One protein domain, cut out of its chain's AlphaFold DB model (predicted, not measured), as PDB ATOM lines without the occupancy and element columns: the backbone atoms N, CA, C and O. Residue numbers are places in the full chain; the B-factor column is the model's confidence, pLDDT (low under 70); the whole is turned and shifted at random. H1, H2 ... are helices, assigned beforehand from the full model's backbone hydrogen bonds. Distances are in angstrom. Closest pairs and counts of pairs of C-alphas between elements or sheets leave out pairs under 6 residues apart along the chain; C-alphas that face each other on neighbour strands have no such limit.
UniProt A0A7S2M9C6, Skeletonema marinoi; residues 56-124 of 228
ATOM      1  N   VAL A  56       8.715 -29.492  34.481       66.88
ATOM      2  CA  VAL A  56       8.240 -29.447  33.096       66.88
ATOM      3  C   VAL A  56       7.569 -30.776  32.785       66.88
ATOM      4  O   VAL A  56       8.132 -31.845  33.050       66.88
ATOM      5  N   SER A  57       6.349 -30.706  32.250       59.38
ATOM      6  CA  SER A  57       5.521 -31.870  31.905       59.38
ATOM      7  C   SER A  57       6.194 -32.798  30.899       59.38
ATOM      8  O   SER A  57       5.980 -34.010  30.929       59.38
ATOM      9  N   SER A  58       7.035 -32.240  30.035       58.12
ATOM     10  CA  SER A  58       7.747 -32.942  28.981       58.12
ATOM     11  C   SER A  58       9.182 -32.422  28.901       58.12
ATOM     12  O   SER A  58       9.450 -31.233  29.035       58.12
ATOM     13  N   ALA A  59      10.140 -33.316  28.655       58.34
ATOM     14  CA  ALA A  59      11.475 -32.878  28.257       58.34
ATOM     15  C   ALA A  59      11.434 -32.147  26.900       58.34
ATOM     16  O   ALA A  59      12.331 -31.360  26.620       58.34
ATOM     17  N   SER A  60      10.391 -32.396  26.095       58.31
ATOM     18  CA  SER A  60      10.228 -31.866  24.743       58.31
ATOM     19  C   SER A  60      10.165 -30.352  24.695       58.31
ATOM     20  O   SER A  60      10.684 -29.809  23.743       58.31
ATOM     21  N   ASP A  61       9.585 -29.665  25.679       60.47
ATOM     22  CA  ASP A  61       9.350 -28.218  25.547       60.47
ATOM     23  C   ASP A  61      10.658 -27.418  25.671       60.47
ATOM     24  O   ASP A  61      10.836 -26.401  25.012       60.47
ATOM     25  N   VAL A  62      11.604 -27.921  26.471       61.91
ATOM     26  CA  VAL A  62      12.966 -27.366  26.570       61.91
ATOM     27  C   VAL A  62      13.845 -27.880  25.426       61.91
ATOM     28  O   VAL A  62      14.658 -27.146  24.891       61.91
ATOM     29  N   ILE A  63      13.681 -29.142  25.017       65.50
ATOM     30  CA  ILE A  63      14.400 -29.689  23.856       65.50
ATOM     31  C   ILE A  63      13.980 -28.978  22.564       65.50
ATOM     32  O   ILE A  63      14.796 -28.786  21.672       65.50
ATOM     33  N   GLU A  64      12.710 -28.600  22.438       72.56
ATOM     34  CA  GLU A  64      12.160 -28.002  21.229       72.56
ATOM     35  C   GLU A  64      12.758 -26.622  20.974       72.56
ATOM     36  O   GLU A  64      13.006 -26.310  19.815       72.56
ATOM     37  N   SER A  65      13.054 -25.820  22.006       68.94
ATOM     38  CA  SER A  65      13.772 -24.555  21.799       68.94
ATOM     39  C   SER A  65      15.178 -24.788  21.255       68.94
ATOM     40  O   SER A  65      15.538 -24.172  20.258       68.94
ATOM     41  N   ASP A  66      15.928 -25.721  21.845       69.62
ATOM     42  CA  ASP A  66      17.320 -25.992  21.464       69.62
ATOM     43  C   ASP A  66      17.402 -26.593  20.052       69.62
ATOM     44  O   ASP A  66      18.215 -26.182  19.224       69.62
ATOM     45  N   VAL A  67      16.503 -27.533  19.744       76.25
ATOM     46  CA  VAL A  67      16.390 -28.137  18.411       76.25
ATOM     47  C   VAL A  67      15.917 -27.106  17.388       76.25
ATOM     48  O   VAL A  67      16.390 -27.125  16.253       76.25
ATOM     49  N   ASN A  68      14.999 -26.205  17.750       79.38
ATOM     50  CA  ASN A  68      14.559 -25.151  16.842       79.38
ATOM     51  C   ASN A  68      15.680 -24.150  16.556       79.38
ATOM     52  O   ASN A  68      15.819 -23.773  15.399       79.38
ATOM     53  N   GLU A  69      16.485 -23.763  17.548       81.19
ATOM     54  CA  GLU A  69      17.643 -22.882  17.341       81.19
ATOM     55  C   GLU A  69      18.637 -23.512  16.355       81.19
ATOM     56  O   GLU A  69      18.977 -22.911  15.339       81.19
ATOM     57  N   GLN A  70      18.993 -24.782  16.565       78.88
ATOM     58  CA  GLN A  70      19.876 -25.512  15.652       78.88
ATOM     59  C   GLN A  70      19.287 -25.639  14.233       78.88
ATOM     60  O   GLN A  70      20.001 -25.555  13.235       78.88
ATOM     61  N   LEU A  71      17.970 -25.839  14.116       82.25
ATOM     62  CA  LEU A  71      17.292 -25.903  12.818       82.25
ATOM     63  C   LEU A  71      17.193 -24.543  12.126       82.25
ATOM     64  O   LEU A  71      17.101 -24.510  10.896       82.25
ATOM     65  N   TRP A  72      17.178 -23.446  12.885       81.38
ATOM     66  CA  TRP A  72      17.233 -22.097  12.336       81.38
ATOM     67  C   TRP A  72      18.599 -21.814  11.721       81.38
ATOM     68  O   TRP A  72      18.639 -21.393  10.567       81.38
ATOM     69  N   GLU A  73      19.692 -22.153  12.407       82.12
ATOM     70  CA  GLU A  73      21.048 -22.074  11.841       82.12
ATOM     71  C   GLU A  73      21.163 -22.911  10.551       82.12
ATOM     72  O   GLU A  73      21.601 -22.422   9.511       82.12
ATOM     73  N   GLU A  74      20.658 -24.153  10.561       78.56
ATOM     74  CA  GLU A  74      20.641 -25.009   9.363       78.56
ATOM     75  C   GLU A  74      19.806 -24.434   8.208       78.56
ATOM     76  O   GLU A  74      20.061 -24.740   7.039       78.56
ATOM     77  N   PHE A  75      18.761 -23.667   8.516       81.94
ATOM     78  CA  PHE A  75      17.934 -23.020   7.507       81.94
ATOM     79  C   PHE A  75      18.648 -21.823   6.874       81.94
ATOM     80  O   PHE A  75      18.521 -21.633   5.665       81.94
ATOM     81  N   GLU A  76      19.398 -21.047   7.658       82.69
ATOM     82  CA  GLU A  76      20.217 -19.940   7.153       82.69
ATOM     83  C   GLU A  76      21.354 -20.431   6.244       82.69
ATOM     84  O   GLU A  76      21.657 -19.790   5.236       82.69
ATOM     85  N   ASP A  77      21.906 -21.608   6.543       82.31
ATOM     86  CA  ASP A  77      22.960 -22.250   5.754       82.31
ATOM     87  C   ASP A  77      22.447 -23.008   4.507       82.31
ATOM     88  O   ASP A  77      23.254 -23.448   3.678       82.31
ATOM     89  N   ASP A  78      21.129 -23.192   4.335       79.06
ATOM     90  CA  ASP A  78      20.567 -23.904   3.178       79.06
ATOM     91  C   ASP A  78      20.699 -23.050   1.900       79.06
ATOM     92  O   ASP A  78      20.027 -22.025   1.755       79.06
ATOM     93  N   PRO A  79      21.491 -23.484   0.897       79.19
ATOM     94  CA  PRO A  79      21.664 -22.725  -0.337       79.19
ATOM     95  C   PRO A  79      20.421 -22.757  -1.240       79.19
ATOM     96  O   PRO A  79      20.431 -22.137  -2.304       79.19
ATOM     97  N   THR A  80      19.373 -23.510  -0.883       85.00
ATOM     98  CA  THR A  80      18.146 -23.638  -1.676       85.00
ATOM     99  C   THR A  80      17.268 -22.393  -1.498       85.00
ATOM    100  O   THR A  80      16.630 -22.241  -0.455       85.00
ATOM    101  N   PRO A  81      17.154 -21.507  -2.506       81.94
ATOM    102  CA  PRO A  81      16.370 -20.290  -2.360       81.94
ATOM    103  C   PRO A  81      14.877 -20.608  -2.240       81.94
ATOM    104  O   PRO A  81      14.361 -21.533  -2.876       81.94
ATOM    105  N   ILE A  82      14.157 -19.791  -1.468       85.50
ATOM    106  CA  ILE A  82      12.698 -19.872  -1.394       85.50
ATOM    107  C   ILE A  82      12.125 -19.421  -2.748       85.50
ATOM    108  O   ILE A  82      12.335 -18.271  -3.146       85.50
ATOM    109  N   PRO A  83      11.403 -20.291  -3.475       87.44
ATOM    110  CA  PRO A  83      10.872 -19.940  -4.782       87.44
ATOM    111  C   PRO A  83       9.772 -18.880  -4.646       87.44
ATOM    112  O   PRO A  83       8.938 -18.950  -3.744       87.44
ATOM    113  N   ASN A  84       9.738 -17.919  -5.568       88.38
ATOM    114  CA  ASN A  84       8.763 -16.828  -5.587       88.38
ATOM    115  C   ASN A  84       8.040 -16.719  -6.946       88.38
ATOM    116  O   ASN A  84       8.501 -17.218  -7.974       88.38
ATOM    117  N   GLY A  85       6.865 -16.081  -6.956       91.50
ATOM    118  CA  GLY A  85       6.097 -15.824  -8.179       91.50
ATOM    119  C   GLY A  85       5.725 -17.097  -8.949       91.50
ATOM    120  O   GLY A  85       5.044 -17.975  -8.434       91.50
ATOM    121  N   LEU A  86       6.154 -17.200 -10.210       89.88
ATOM    122  CA  LEU A  86       5.885 -18.386 -11.034       89.88
ATOM    123  C   LEU A  86       6.761 -19.585 -10.648       89.88
ATOM    124  O   LEU A  86       6.369 -20.724 -10.892       89.88
ATOM    125  N   ALA A  87       7.917 -19.352 -10.019       86.81
ATOM    126  CA  ALA A  87       8.823 -20.414  -9.591       86.81
ATOM    127  C   ALA A  87       8.282 -21.194  -8.380       86.81
ATOM    128  O   ALA A  87       8.735 -22.308  -8.140       86.81
ATOM    129  N   SER A  88       7.294 -20.665  -7.645       89.75
ATOM    130  CA  SER A  88       6.654 -21.349  -6.510       89.75
ATOM    131  C   SER A  88       5.522 -22.298  -6.919       89.75
ATOM    132  O   SER A  88       4.805 -22.806  -6.058       89.75
ATOM    133  N   LEU A  89       5.310 -22.519  -8.218       94.06
ATOM    134  CA  LEU A  89       4.258 -23.407  -8.708       94.06
ATOM    135  C   LEU A  89       4.697 -24.877  -8.614       94.06
ATOM    136  O   LEU A  89       5.837 -25.199  -8.926       94.06
ATOM    137  N   PRO A  90       3.807 -25.818  -8.256       89.00
ATOM    138  CA  PRO A  90       4.204 -27.173  -7.862       89.00
ATOM    139  C   PRO A  90       4.869 -28.029  -8.954       89.00
ATOM    140  O   PRO A  90       5.481 -29.066  -8.677       89.00
ATOM    141  N   TRP A  91       4.744 -27.619 -10.215       90.12
ATOM    142  CA  TRP A  91       5.345 -28.291 -11.365       90.12
ATOM    143  C   TRP A  91       6.725 -27.748 -11.753       90.12
ATOM    144  O   TRP A  91       7.368 -28.352 -12.611       90.12
ATOM    145  N   THR A  92       7.184 -26.647 -11.157       92.81
ATOM    146  CA  THR A  92       8.496 -26.065 -11.462       92.81
ATOM    147  C   THR A  92       9.617 -26.830 -10.767       92.81
ATOM    148  O   THR A  92       9.419 -27.539  -9.774       92.81
ATOM    149  N   SER A  93      10.821 -26.717 -11.319       91.50
ATOM    150  CA  SER A  93      12.000 -27.383 -10.767       91.50
ATOM    151  C   SER A  93      12.409 -26.798  -9.414       91.50
ATOM    152  O   SER A  93      12.789 -27.534  -8.507       91.50
ATOM    153  N   GLU A  94      12.230 -25.490  -9.266       91.06
ATOM    154  CA  GLU A  94      12.550 -24.667  -8.113       91.06
ATOM    155  C   GLU A  94      11.645 -25.031  -6.936       91.06
ATOM    156  O   GLU A  94      12.137 -25.322  -5.846       91.06
ATOM    157  N   TYR A  95      10.330 -25.141  -7.171       91.69
ATOM    158  CA  TYR A  95       9.400 -25.630  -6.156       91.69
ATOM    159  C   TYR A  95       9.735 -27.054  -5.724       91.69
ATOM    160  O   TYR A  95       9.752 -27.352  -4.533       91.69
ATOM    161  N   ARG A  96      10.009 -27.959  -6.672       90.88
ATOM    162  CA  ARG A  96      10.328 -29.357  -6.342       90.88
ATOM    163  C   ARG A  96      11.625 -29.475  -5.542       90.88
ATOM    164  O   ARG A  96      11.678 -30.281  -4.615       90.88
ATOM    165  N   ALA A  97      12.638 -28.673  -5.865       89.12
ATOM    166  CA  ALA A  97      13.887 -28.605  -5.112       89.12
ATOM    167  C   ALA A  97      13.652 -28.080  -3.685       89.12
ATOM    168  O   ALA A  97      14.038 -28.746  -2.724       89.12
ATOM    169  N   ALA A  98      12.931 -26.965  -3.539       89.19
ATOM    170  CA  ALA A  98      12.589 -26.390  -2.238       89.19
ATOM    171  C   ALA A  98      11.715 -27.332  -1.391       89.19
ATOM    172  O   ALA A  98      11.961 -27.515  -0.201       89.19
ATOM    173  N   SER A  99      10.737 -27.995  -2.010       89.44
ATOM    174  CA  SER A  99       9.866 -28.983  -1.365       89.44
ATOM    175  C   SER A  99      10.658 -30.194  -0.859       89.44
ATOM    176  O   SER A  99      10.444 -30.648   0.266       89.44
ATOM    177  N   LYS A 100      11.624 -30.685  -1.647       91.06
ATOM    178  CA  LYS A 100      12.514 -31.777  -1.237       91.06
ATOM    179  C   LYS A 100      13.438 -31.361  -0.089       91.06
ATOM    180  O   LYS A 100      13.578 -32.138   0.852       91.06
ATOM    181  N   SER A 101      14.021 -30.159  -0.134       87.81
ATOM    182  CA  SER A 101      14.809 -29.612   0.986       87.81
ATOM    183  C   SER A 101      13.954 -29.514   2.258       87.81
ATOM    184  O   SER A 101      14.346 -30.021   3.308       87.81
ATOM    185  N   ALA A 102      12.740 -28.962   2.163       86.94
ATOM    186  CA  ALA A 102      11.834 -28.838   3.303       86.94
ATOM    187  C   ALA A 102      11.460 -30.203   3.909       86.94
ATOM    188  O   ALA A 102      11.436 -30.354   5.130       86.94
ATOM    189  N   ALA A 103      11.215 -31.218   3.071       89.62
ATOM    190  CA  ALA A 103      10.962 -32.579   3.536       89.62
ATOM    191  C   ALA A 103      12.178 -33.179   4.265       89.62
ATOM    192  O   ALA A 103      12.014 -33.789   5.320       89.62
ATOM    193  N   GLN A 104      13.393 -32.960   3.753       89.12
ATOM    194  CA  GLN A 104      14.627 -33.402   4.412       89.12
ATOM    195  C   GLN A 104      14.850 -32.699   5.756       89.12
ATOM    196  O   GLN A 104      15.233 -33.358   6.721       89.12
ATOM    197  N   ARG A 105      14.575 -31.391   5.843       83.69
ATOM    198  CA  ARG A 105      14.633 -30.627   7.100       83.69
ATOM    199  C   ARG A 105      13.651 -31.168   8.133       83.69
ATOM    200  O   ARG A 105      14.025 -31.378   9.281       83.69
ATOM    201  N   ARG A 106      12.423 -31.482   7.712       87.25
ATOM    202  CA  ARG A 106      11.426 -32.111   8.586       87.25
ATOM    203  C   ARG A 106      11.894 -33.472   9.105       87.25
ATOM    204  O   ARG A 106      11.844 -33.704  10.304       87.25
ATOM    205  N   GLU A 107      12.398 -34.338   8.227       90.06
ATOM    206  CA  GLU A 107      12.898 -35.656   8.639       90.06
ATOM    207  C   GLU A 107      14.092 -35.545   9.604       90.06
ATOM    208  O   GLU A 107      14.208 -36.327  10.548       90.06
ATOM    209  N   ARG A 108      14.986 -34.567   9.400       85.12
ATOM    210  CA  ARG A 108      16.099 -34.307  10.326       85.12
ATOM    211  C   ARG A 108      15.623 -33.791  11.675       85.12
ATOM    212  O   ARG A 108      16.087 -34.318  12.681       85.12
ATOM    213  N   ARG A 109      14.687 -32.833  11.699       85.50
ATOM    214  CA  ARG A 109      14.045 -32.356  12.934       85.50
ATOM    215  C   ARG A 109      13.504 -33.525  13.738       85.50
ATOM    216  O   ARG A 109      13.819 -33.644  14.913       85.50
ATOM    217  N   ASP A 110      12.753 -34.411  13.091       86.62
ATOM    218  CA  ASP A 110      12.146 -35.557  13.766       86.62
ATOM    219  C   ASP A 110      13.227 -36.482  14.373       86.62
ATOM    220  O   ASP A 110      13.105 -36.907  15.521       86.62
ATOM    221  N   LYS A 111      14.343 -36.717  13.664       88.31
ATOM    222  CA  LYS A 111      15.487 -37.500  14.179       88.31
ATOM    223  C   LYS A 111      16.244 -36.809  15.320       88.31
ATOM    224  O   LYS A 111      16.704 -37.493  16.235       88.31
ATOM    225  N   LEU A 112      16.425 -35.489  15.253       82.12
ATOM    226  CA  LEU A 112      17.081 -34.708  16.306       82.12
ATOM    227  C   LEU A 112      16.225 -34.680  17.570       82.12
ATOM    228  O   LEU A 112      16.727 -35.015  18.637       82.12
ATOM    229  N   MET A 113      14.924 -34.412  17.430       81.56
ATOM    230  CA  MET A 113      13.962 -34.488  18.530       81.56
ATOM    231  C   MET A 113      13.988 -35.864  19.196       81.56
ATOM    232  O   MET A 113      14.102 -35.953  20.415       81.56
ATOM    233  N   GLU A 114      13.950 -36.949  18.418       85.31
ATOM    234  CA  GLU A 114      13.995 -38.301  18.978       85.31
ATOM    235  C   GLU A 114      15.303 -38.573  19.740       85.31
ATOM    236  O   GLU A 114      15.285 -39.149  20.833       85.31
ATOM    237  N   ARG A 115      16.445 -38.140  19.193       84.44
ATOM    238  CA  ARG A 115      17.750 -38.286  19.846       84.44
ATOM    239  C   ARG A 115      17.805 -37.513  21.161       84.44
ATOM    240  O   ARG A 115      18.202 -38.089  22.176       84.44
ATOM    241  N   GLU A 116      17.408 -36.247  21.146       78.00
ATOM    242  CA  GLU A 116      17.425 -35.388  22.328       78.00
ATOM    243  C   GLU A 116      16.434 -35.872  23.387       78.00
ATOM    244  O   GLU A 116      16.757 -35.919  24.572       78.00
ATOM    245  N   GLU A 117      15.259 -36.362  22.986       77.94
ATOM    246  CA  GLU A 117      14.329 -36.999  23.915       77.94
ATOM    247  C   GLU A 117      14.938 -38.233  24.583       77.94
ATOM    248  O   GLU A 117      14.762 -38.439  25.786       77.94
ATOM    249  N   GLN A 118      15.633 -39.086  23.826       79.31
ATOM    250  CA  GLN A 118      16.303 -40.264  24.378       79.31
ATOM    251  C   GLN A 118      17.451 -39.873  25.314       79.31
ATOM    252  O   GLN A 118      17.618 -40.492  26.371       79.31
ATOM    253  N   PHE A 119      18.213 -38.838  24.961       77.69
ATOM    254  CA  PHE A 119      19.274 -38.288  25.795       77.69
ATOM    255  C   PHE A 119      18.708 -37.717  27.100       77.69
ATOM    256  O   PHE A 119      19.136 -38.102  28.189       77.69
ATOM    257  N   ALA A 120      17.672 -36.883  27.018       72.56
ATOM    258  CA  ALA A 120      17.011 -36.308  28.180       72.56
ATOM    259  C   ALA A 120      16.354 -37.367  29.066       72.56
ATOM    260  O   ALA A 120      16.455 -37.285  30.289       72.56
ATOM    261  N   LYS A 121      15.746 -38.407  28.478       71.94
ATOM    262  CA  LYS A 121      15.175 -39.535  29.230       71.94
ATOM    263  C   LYS A 121      16.204 -40.219  30.132       71.94
ATOM    264  O   LYS A 121      15.781 -40.738  31.164       71.94
ATOM    265  N   ARG A 122      17.487 -40.235  29.745       74.75
ATOM    266  CA  ARG A 122      18.600 -40.836  30.501       74.75
ATOM    267  C   ARG A 122      19.285 -39.850  31.443       74.75
ATOM    268  O   ARG A 122      19.630 -40.221  32.556       74.75
ATOM    269  N   ASN A 123      19.463 -38.602  31.015       76.00
ATOM    270  CA  ASN A 123      20.356 -37.663  31.699       76.00
ATOM    271  C   ASN A 123      19.636 -36.617  32.548       76.00
ATOM    272  O   ASN A 123      20.225 -36.108  33.503       76.00
ATOM    273  N   ARG A 124      18.364 -36.309  32.265       76.12
ATOM    274  CA  ARG A 124      17.611 -35.332  33.060       76.12
ATOM    275  C   ARG A 124      16.969 -36.009  34.276       76.12
ATOM    276  O   ARG A 124      16.342 -37.057  34.114       76.12
TER     277      ARG A 124
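What this domain is: This is residues 56 to 124 of the 228 residues of a protein of Skeletonema marinoi (UniProt A0A7S2M9C6). One long helix, H3, runs nearly the whole length of a rod, and a second, shorter helix, H1, lies slanting over part of it and runs back the opposite way. The small helix H2 sits at the end of the rod where H3 begins, where the chain turns round, and both ends of the printed part lie at the other end. The printed part has 69 residues with three named helices, in the order H1, H2, H3, and no named strand; the class is all helix. The whole is loose, with a radius of gyration of the C-alphas of 15.6 A, and spans 48 by 19 by 18 A.

How they stand to each other: H3, residues 93 to 123, touches H1, residues 60 to 76, with its residues 105 to 117 alone. Their closest C-alphas, those of Glu 117 and Ser 60, are 6.6 A apart. The two run opposite ways at a shallow tilt of 34.7 degrees, only just short of steep. H2, residues 85 to 88, touches H3 only at the corner by their link, with residues 93 to 95 of H3 alone; the closest C-alphas, those of Ser 88 and Tyr 95, are 5.1 A apart. H1 and H2 are apart. Every O i to N i+4 pair is within hydrogen-bond range in H3, and 11 of 13 are in H1; H2 is too short for such a pair, and its one O i to N i+3 pair is not within range.

Where its parts are: H3 is 44.5 A long, from C-alpha 93 at (12.000, -27.383, -10.767) to C-alpha 123 at (20.356, -37.663, 31.699). H1 is 23.5 A long and begins at C-alpha 60, at (10.228, -31.866, 24.743). H2 measures 5.8 A.

The domain as a whole: The C-alphas farthest apart, those of Leu 86 and Asn 123, are 49.1 A apart, while those of Val 56 and Arg 124, the first and last printed, are 11.1 A apart. The printed part has no cut. The link from H1 to H2 is short and that from H2 to H3 is tight. The mean pLDDT of the printed part is 81.1; residues 56 to 63 and 65 to 66 are under 70.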